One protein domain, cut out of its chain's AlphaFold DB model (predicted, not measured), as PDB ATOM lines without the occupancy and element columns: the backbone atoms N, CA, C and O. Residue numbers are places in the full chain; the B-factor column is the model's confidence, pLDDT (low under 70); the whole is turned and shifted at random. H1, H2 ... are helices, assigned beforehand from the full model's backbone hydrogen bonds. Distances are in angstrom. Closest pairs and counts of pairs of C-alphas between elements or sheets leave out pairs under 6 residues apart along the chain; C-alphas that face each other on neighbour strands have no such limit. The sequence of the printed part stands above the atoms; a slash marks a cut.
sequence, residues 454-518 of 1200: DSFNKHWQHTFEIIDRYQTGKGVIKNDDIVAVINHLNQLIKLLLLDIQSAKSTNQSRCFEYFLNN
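Overview. This is residues 454 to 518 of the 1200 residues of the protein "MYND-type domain-containing protein" of Aphis glycines (UniProt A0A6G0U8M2). A long helical hairpin, H1 and H2, makes a rod, and the short helix H3 folds back over the last part of H2, near the first residues of H1. Residues 470 to 476 and 502 to 507 stick out at the two ends. The printed part has 65 residues with three named helices, H1, H2, H3, and no named strand: all helix, loose, radius of gyration of the C-alphas 13.9 A, spans 45 by 20 by 15 A.

Arrangement. H1, residues 454 to 471, and H2, residues 479 to 502, form a hairpin: they touch, closest at C-alphas Thr 463 and Val 485, 5.4 A, at a shallow tilt of 31 degrees, opposite ways. H3, residues 510 to 517, touches H2 at residues 495 to 500 alone, closest at C-alphas Leu 496 and Cys 511, 5.9 A, at a steep tilt of 58 degrees. H1 and H3 are close but not clearly touching, closest at C-alphas Phe 456 and Cys 511, 6.8 A. In H2 and H3 every O i to N i+4 pair is within hydrogen-bond range; in H1, 13 of 14.

Along the chain. H1 begins at C-alpha 454 (96.988, 107.347, 119.060) and is 25.4 A long. H2 is 35.2 A long. H3 ends at C-alpha 517 (102.262, 100.288, 132.811).

Size, cuts and confidence. The C-alphas of Val 476 and Lys 504, the two farthest apart, are 44.8 A apart. The printed part has no cut, and both links are short. Residues 470 to 477 and 500 to 510 have pLDDT under 70.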
ATOM      1  N   ASP A 454      96.073 107.678 120.158       78.81
ATOM      2  CA  ASP A 454      96.988 107.347 119.060       78.81
ATOM      3  C   ASP A 454      98.117 108.378 118.917       78.81
ATOM      4  O   ASP A 454      99.268 108.024 118.638       78.81
ATOM      5  N   SER A 455      97.815 109.661 119.136       82.06
ATOM      6  CA  SER A 455      98.827 110.719 119.140       82.06
ATOM      7  C   SER A 455      99.776 110.594 120.336       82.06
ATOM      8  O   SER A 455     100.981 110.812 120.187       82.06
ATOM      9  N   PHE A 456      99.260 110.199 121.504       82.44
ATOM     10  CA  PHE A 456     100.061 109.946 122.700       82.44
ATOM     11  C   PHE A 456     101.071 108.810 122.462       82.44
ATOM     12  O   PHE A 456     102.273 108.991 122.666       82.44
ATOM     13  N   ASN A 457     100.626 107.676 121.912       81.94
ATOM     14  CA  ASN A 457     101.506 106.540 121.615       81.94
ATOM     15  C   ASN A 457     102.618 106.883 120.615       81.94
ATOM     16  O   ASN A 457     103.764 106.478 120.813       81.94
ATOM     17  N   LYS A 458     102.319 107.669 119.573       82.69
ATOM     18  CA  LYS A 458     103.329 108.101 118.590       82.69
ATOM     19  C   LYS A 458     104.427 108.949 119.227       82.69
ATOM     20  O   LYS A 458     105.607 108.740 118.955       82.69
ATOM     21  N   HIS A 459     104.063 109.894 120.096       83.44
ATOM     22  CA  HIS A 459     105.055 110.718 120.787       83.44
ATOM     23  C   HIS A 459     105.926 109.904 121.751       83.44
ATOM     24  O   HIS A 459     107.129 110.167 121.847       83.44
ATOM     25  N   TRP A 460     105.368 108.884 122.410       85.50
ATOM     26  CA  TRP A 460     106.163 107.983 123.243       85.50
ATOM     27  C   TRP A 460     107.081 107.085 122.409       85.50
ATOM     28  O   TRP A 460     108.256 106.973 122.741       85.50
ATOM     29  N   GLN A 461     106.602 106.513 121.300       82.81
ATOM     30  CA  GLN A 461     107.426 105.691 120.405       82.81
ATOM     31  C   GLN A 461     108.656 106.451 119.905       82.81
ATOM     32  O   GLN A 461     109.770 105.954 120.039       82.81
ATOM     33  N   HIS A 462     108.488 107.691 119.438       82.81
ATOM     34  CA  HIS A 462     109.622 108.516 119.016       82.81
ATOM     35  C   HIS A 462     110.588 108.843 120.164       82.81
ATOM     36  O   HIS A 462     111.802 108.862 119.964       82.81
ATOM     37  N   THR A 463     110.071 109.056 121.377       81.50
ATOM     38  CA  THR A 463     110.906 109.257 122.572       81.50
ATOM     39  C   THR A 463     111.705 107.993 122.902       81.50
ATOM     40  O   THR A 463     112.913 108.056 123.128       81.50
ATOM     41  N   PHE A 464     111.051 106.833 122.874       80.56
ATOM     42  CA  PHE A 464     111.655 105.543 123.178       80.56
ATOM     43  C   PHE A 464     112.692 105.124 122.127       80.56
ATOM     44  O   PHE A 464     113.765 104.666 122.496       80.56
ATOM     45  N   GLU A 465     112.441 105.364 120.837       80.06
ATOM     46  CA  GLU A 465     113.409 105.136 119.753       80.06
ATOM     47  C   GLU A 465     114.687 105.965 119.922       80.06
ATOM     48  O   GLU A 465     115.769 105.532 119.524       80.06
ATOM     49  N   ILE A 466     114.583 107.182 120.467       78.50
ATOM     50  CA  ILE A 466     115.760 107.985 120.807       78.50
ATOM     51  C   ILE A 466     116.484 107.340 121.995       78.50
ATOM     52  O   ILE A 466     117.684 107.118 121.901       78.50
ATOM     53  N   ILE A 467     115.778 106.969 123.067       77.75
ATOM     54  CA  ILE A 467     116.383 106.365 124.270       77.75
ATOM     55  C   ILE A 467     117.071 105.014 123.959       77.75
ATOM     56  O   ILE A 467     118.219 104.803 124.358       77.75
ATOM     57  N   ASP A 468     116.415 104.120 123.215       75.69
ATOM     58  CA  ASP A 468     116.885 102.759 122.897       75.69
ATOM     59  C   ASP A 468     118.129 102.751 121.987       75.69
ATOM     60  O   ASP A 468     119.075 101.979 122.195       75.69
ATOM     61  N   ARG A 469     118.207 103.706 121.046       72.88
ATOM     62  CA  ARG A 469     119.397 103.919 120.201       72.88
ATOM     63  C   ARG A 469     120.680 104.104 121.018       72.88
ATOM     64  O   ARG A 469     121.742 103.648 120.595       72.88
ATOM     65  N   TYR A 470     120.586 104.728 122.192       67.12
ATOM     66  CA  TYR A 470     121.739 104.979 123.061       67.12
ATOM     67  C   TYR A 470     121.900 103.939 124.177       67.12
ATOM     68  O   TYR A 470     123.013 103.748 124.662       67.12
ATOM     69  N   GLN A 471     120.843 103.208 124.551       62.75
ATOM     70  CA  GLN A 471     120.961 102.067 125.470       62.75
ATOM     71  C   GLN A 471     121.702 100.873 124.840       62.75
ATOM     72  O   GLN A 471     122.380 100.139 125.554       62.75
ATOM     73  N   THR A 472     121.654 100.727 123.511       59.34
ATOM     74  CA  THR A 472     122.320  99.654 122.745       59.34
ATOM     75  C   THR A 472     123.775  99.957 122.339       59.34
ATOM     76  O   THR A 472     124.393  99.186 121.601       59.34
ATOM     77  N   GLY A 473     124.364 101.056 122.834       57.19
ATOM     78  CA  GLY A 473     125.794 101.362 122.676       57.19
ATOM     79  C   GLY A 473     126.205 101.990 121.337       57.19
ATOM     80  O   GLY A 473     127.395 102.021 121.023       57.19
ATOM     81  N   LYS A 474     125.263 102.509 120.534       50.75
ATOM     82  CA  LYS A 474     125.555 103.154 119.242       50.75
ATOM     83  C   LYS A 474     125.294 104.665 119.268       50.75
ATOM     84  O   LYS A 474     124.238 105.128 118.856       50.75
ATOM     85  N   GLY A 475     126.316 105.440 119.635       59.75
ATOM     86  CA  GLY A 475     126.413 106.868 119.296       59.75
ATOM     87  C   GLY A 475     126.647 107.818 120.472       59.75
ATOM     88  O   GLY A 475     126.335 107.512 121.616       59.75
ATOM     89  N   VAL A 476     127.198 108.997 120.159       60.78
ATOM     90  CA  VAL A 476     127.331 110.140 121.080       60.78
ATOM     91  C   VAL A 476     126.008 110.912 121.089       60.78
ATOM     92  O   VAL A 476     125.462 111.195 120.020       60.78
ATOM     93  N   ILE A 477     125.493 111.245 122.274       66.88
ATOM     94  CA  ILE A 477     124.234 111.989 122.447       66.88
ATOM     95  C   ILE A 477     124.414 113.420 121.930       66.88
ATOM     96  O   ILE A 477     125.322 114.128 122.372       66.88
ATOM     97  N   LYS A 478     123.564 113.863 120.994       74.50
ATOM     98  CA  LYS A 478     123.584 115.243 120.486       74.50
ATOM     99  C   LYS A 478     122.557 116.103 121.222       74.50
ATOM    100  O   LYS A 478     121.531 115.617 121.690       74.50
ATOM    101  N   ASN A 479     122.805 117.412 121.266       71.38
ATOM    102  CA  ASN A 479     121.873 118.389 121.845       71.38
ATOM    103  C   ASN A 479     120.488 118.346 121.163       71.38
ATOM    104  O   ASN A 479     119.468 118.477 121.834       71.38
ATOM    105  N   ASP A 480     120.447 118.093 119.851       73.50
ATOM    106  CA  ASP A 480     119.198 117.997 119.080       73.50
ATOM    107  C   ASP A 480     118.327 116.809 119.518       73.50
ATOM    108  O   ASP A 480     117.108 116.946 119.612       73.50
ATOM    109  N   ASP A 481     118.946 115.673 119.862       77.50
ATOM    110  CA  ASP A 481     118.235 114.478 120.337       77.50
ATOM    111  C   ASP A 481     117.570 114.741 121.699       77.50
ATOM    112  O   ASP A 481     116.440 114.325 121.948       77.50
ATOM    113  N   ILE A 482     118.230 115.514 122.567       75.12
ATOM    114  CA  ILE A 482     117.686 115.917 123.872       75.12
ATOM    115  C   ILE A 482     116.543 116.916 123.714       75.12
ATOM    116  O   ILE A 482     115.512 116.776 124.369       75.12
ATOM    117  N   VAL A 483     116.684 117.908 122.831       78.31
ATOM    118  CA  VAL A 483     115.603 118.865 122.542       78.31
ATOM    119  C   VAL A 483     114.380 118.148 121.963       78.31
ATOM    120  O   VAL A 483     113.252 118.472 122.336       78.31
ATOM    121  N   ALA A 484     114.584 117.145 121.103       80.56
ATOM    122  CA  ALA A 484     113.503 116.320 120.570       80.56
ATOM    123  C   ALA A 484     112.772 115.540 121.676       80.56
ATOM    124  O   ALA A 484     111.544 115.600 121.745       80.56
ATOM    125  N   VAL A 485     113.506 114.889 122.588       81.31
ATOM    126  CA  VAL A 485     112.918 114.176 123.738       81.31
ATOM    127  C   VAL A 485     112.123 115.122 124.643       81.31
ATOM    128  O   VAL A 485     110.995 114.807 125.012       81.31
ATOM    129  N   ILE A 486     112.649 116.313 124.944       79.50
ATOM    130  CA  ILE A 486     111.954 117.321 125.763       79.50
ATOM    131  C   ILE A 486     110.660 117.796 125.085       79.50
ATOM    132  O   ILE A 486     109.619 117.928 125.729       79.50
ATOM    133  N   ASN A 487     110.690 118.033 123.772       80.88
ATOM    134  CA  ASN A 487     109.501 118.440 123.026       80.88
ATOM    135  C   ASN A 487     108.433 117.345 123.025       80.88
ATOM    136  O   ASN A 487     107.260 117.643 123.250       80.88
ATOM    137  N   HIS A 488     108.823 116.087 122.810       81.19
ATOM    138  CA  HIS A 488     107.891 114.965 122.860       81.19
ATOM    139  C   HIS A 488     107.323 114.742 124.264       81.19
ATOM    140  O   HIS A 488     106.119 114.536 124.385       81.19
ATOM    141  N   LEU A 489     108.128 114.897 125.320       80.06
ATOM    142  CA  LEU A 489     107.655 114.847 126.706       80.06
ATOM    143  C   LEU A 489     106.602 115.914 127.009       80.06
ATOM    144  O   LEU A 489     105.553 115.605 127.569       80.06
ATOM    145  N   ASN A 490     106.826 117.151 126.569       77.00
ATOM    146  CA  ASN A 490     105.854 118.228 126.744       77.00
ATOM    147  C   ASN A 490     104.529 117.961 126.006       77.00
ATOM    148  O   ASN A 490     103.465 118.330 126.503       77.00
ATOM    149  N   GLN A 491     104.567 117.318 124.834       81.50
ATOM    150  CA  GLN A 491     103.349 116.934 124.111       81.50
ATOM    151  C   GLN A 491     102.634 115.746 124.762       81.50
ATOM    152  O   GLN A 491     101.408 115.760 124.850       81.50
ATOM    153  N   LEU A 492     103.380 114.762 125.277       81.00
ATOM    154  CA  LEU A 492     102.820 113.644 126.042       81.00
ATOM    155  C   LEU A 492     102.028 114.147 127.252       81.00
ATOM    156  O   LEU A 492     100.896 113.725 127.453       81.00
ATOM    157  N   ILE A 493     102.573 115.103 128.007       75.31
ATOM    158  CA  ILE A 493     101.898 115.673 129.183       75.31
ATOM    159  C   ILE A 493     100.627 116.430 128.788       75.31
ATOM    160  O   ILE A 493      99.596 116.261 129.429       75.31
ATOM    161  N   LYS A 494     100.660 117.229 127.712       77.31
ATOM    162  CA  LYS A 494      99.466 117.944 127.223       77.31
ATOM    163  C   LYS A 494      98.341 116.993 126.827       77.31
ATOM    164  O   LYS A 494      97.192 117.237 127.174       77.31
ATOM    165  N   LEU A 495      98.672 115.921 126.112       78.75
ATOM    166  CA  LEU A 495      97.699 114.913 125.691       78.75
ATOM    167  C   LEU A 495      97.171 114.103 126.882       78.75
ATOM    168  O   LEU A 495      95.975 113.844 126.951       78.75
ATOM    169  N   LEU A 496      98.033 113.789 127.853       75.81
ATOM    170  CA  LEU A 496      97.636 113.140 129.103       75.81
ATOM    171  C   LEU A 496      96.635 113.995 129.896       75.81
ATOM    172  O   LEU A 496      95.633 113.478 130.377       75.81
ATOM    173  N   LEU A 497      96.876 115.305 129.996       72.00
ATOM    174  CA  LEU A 497      95.968 116.243 130.663       72.00
ATOM    175  C   LEU A 497      94.612 116.337 129.956       72.00
ATOM    176  O   LEU A 497      93.582 116.337 130.624       72.00
ATOM    177  N   LEU A 498      94.606 116.385 128.621       73.38
ATOM    178  CA  LEU A 498      93.377 116.417 127.823       73.38
ATOM    179  C   LEU A 498      92.542 115.140 128.004       73.38
ATOM    180  O   LEU A 498      91.332 115.234 128.202       73.38
ATOM    181  N   ASP A 499      93.182 113.965 127.984       74.62
ATOM    182  CA  ASP A 499      92.513 112.674 128.206       74.62
ATOM    183  C   ASP A 499      91.894 112.623 129.615       74.62
ATOM    184  O   ASP A 499      90.700 112.367 129.769       74.62
ATOM    185  N   ILE A 500      92.658 113.011 130.643       67.12
ATOM    186  CA  ILE A 500      92.195 112.978 132.038       67.12
ATOM    187  C   ILE A 500      91.080 114.002 132.315       67.12
ATOM    188  O   ILE A 500      90.135 113.679 133.029       67.12
ATOM    189  N   GLN A 501      91.134 115.209 131.741       66.88
ATOM    190  CA  GLN A 501      90.072 116.218 131.897       66.88
ATOM    191  C   GLN A 501      88.756 115.811 131.216       66.88
ATOM    192  O   GLN A 501      87.681 116.235 131.641       66.88
ATOM    193  N   SER A 502      88.834 115.000 130.160       63.69
ATOM    194  CA  SER A 502      87.670 114.512 129.415       63.69
ATOM    195  C   SER A 502      87.043 113.241 130.007       63.69
ATOM    196  O   SER A 502      85.854 112.978 129.799       63.69
ATOM    197  N   ALA A 503      87.809 112.464 130.780       58.97
ATOM    198  CA  ALA A 503      87.352 111.234 131.414       58.97
ATOM    199  C   ALA A 503      86.510 111.519 132.675       58.97
ATOM    200  O   ALA A 503      86.925 112.229 133.586       58.97
ATOM    201  N   LYS A 504      85.312 110.918 132.767       48.06
ATOM    202  CA  LYS A 504      84.415 111.062 133.937       48.06
ATOM    203  C   LYS A 504      84.860 110.226 135.152       48.06
ATOM    204  O   LYS A 504      84.345 110.440 136.248       48.06
ATOM    205  N   SER A 505      85.778 109.268 134.975       48.34
ATOM    206  CA  SER A 505      86.364 108.428 136.035       48.34
ATOM    207  C   SER A 505      87.762 107.905 135.655       48.34
ATOM    208  O   SER A 505      88.106 107.825 134.476       48.34
ATOM    209  N   THR A 506      88.571 107.519 136.653       45.75
ATOM    210  CA  THR A 506      89.978 107.086 136.492       45.75
ATOM    211  C   THR A 506      90.163 105.837 135.627       45.75
ATOM    212  O   THR A 506      91.181 105.716 134.956       45.75
ATOM    213  N   ASN A 507      89.169 104.946 135.570       49.25
ATOM    214  CA  ASN A 507      89.234 103.695 134.798       49.25
ATOM    215  C   ASN A 507      88.919 103.878 133.300       49.25
ATOM    216  O   ASN A 507      88.749 102.895 132.581       49.25
ATOM    217  N   GLN A 508      88.752 105.117 132.826       51.91
ATOM    218  CA  GLN A 508      88.430 105.415 131.423       51.91
ATOM    219  C   GLN A 508      89.567 106.112 130.661       51.91
ATOM    220  O   GLN A 508      89.462 106.261 129.445       51.91
ATOM    221  N   SER A 509      90.658 106.493 131.334       65.88
ATOM    222  CA  SER A 509      91.786 107.216 130.729       65.88
ATOM    223  C   SER A 509      92.854 106.250 130.198       65.88
ATOM    224  O   SER A 509      93.736 105.798 130.936       65.88
ATOM    225  N   ARG A 510      92.803 105.952 128.894       69.94
ATOM    226  CA  ARG A 510      93.720 105.008 128.228       69.94
ATOM    227  C   ARG A 510      95.165 105.514 128.181       69.94
ATOM    228  O   ARG A 510      96.088 104.707 128.302       69.94
ATOM    229  N   CYS A 511      95.392 106.826 128.043       72.19
ATOM    230  CA  CYS A 511      96.750 107.390 128.042       72.19
ATOM    231  C   CYS A 511      97.428 107.213 129.406       72.19
ATOM    232  O   CYS A 511      98.628 106.951 129.482       72.19
ATOM    233  N   PHE A 512      96.648 107.317 130.485       71.50
ATOM    234  CA  PHE A 512      97.143 107.198 131.854       71.50
ATOM    235  C   PHE A 512      97.508 105.755 132.232       71.50
ATOM    236  O   PHE A 512      98.592 105.523 132.765       71.50
ATOM    237  N   GLU A 513      96.675 104.769 131.877       70.81
ATOM    238  CA  GLU A 513      97.022 103.349 132.068       70.81
ATOM    239  C   GLU A 513      98.308 102.973 131.318       70.81
ATOM    240  O   GLU A 513      99.167 102.266 131.845       70.81
ATOM    241  N   TYR A 514      98.485 103.486 130.096       73.06
ATOM    242  CA  TYR A 514      99.713 103.272 129.335       73.06
ATOM    243  C   TYR A 514     100.927 103.971 129.971       73.06
ATOM    244  O   TYR A 514     102.027 103.411 129.965       73.06
ATOM    245  N   PHE A 515     100.742 105.172 130.527       74.12
ATOM    246  CA  PHE A 515     101.782 105.922 131.236       74.12
ATOM    247  C   PHE A 515     102.305 105.159 132.463       74.12
ATOM    248  O   PHE A 515     103.521 105.066 132.647       74.12
ATOM    249  N   LEU A 516     101.405 104.565 133.255       70.62
ATOM    250  CA  LEU A 516     101.753 103.750 134.424       70.62
ATOM    251  C   LEU A 516     102.431 102.431 134.032       70.62
ATOM    252  O   LEU A 516     103.562 102.173 134.441       70.62
ATOM    253  N   ASN A 517     101.791 101.634 133.168       73.00
ATOM    254  CA  ASN A 517     102.262 100.288 132.811       73.00
ATOM    255  C   ASN A 517     103.659 100.272 132.171       73.00
ATOM    256  O   ASN A 517     104.367  99.269 132.246       73.00
ATOM    257  N   ASN A 518     104.070 101.366 131.524       70.62
ATOM    258  CA  ASN A 518     105.362 101.446 130.845       70.62
ATOM    259  C   ASN A 518     106.483 102.097 131.670       70.62
ATOM    260  O   ASN A 518     107.599 102.184 131.141       70.62
TER     261      ASN A 518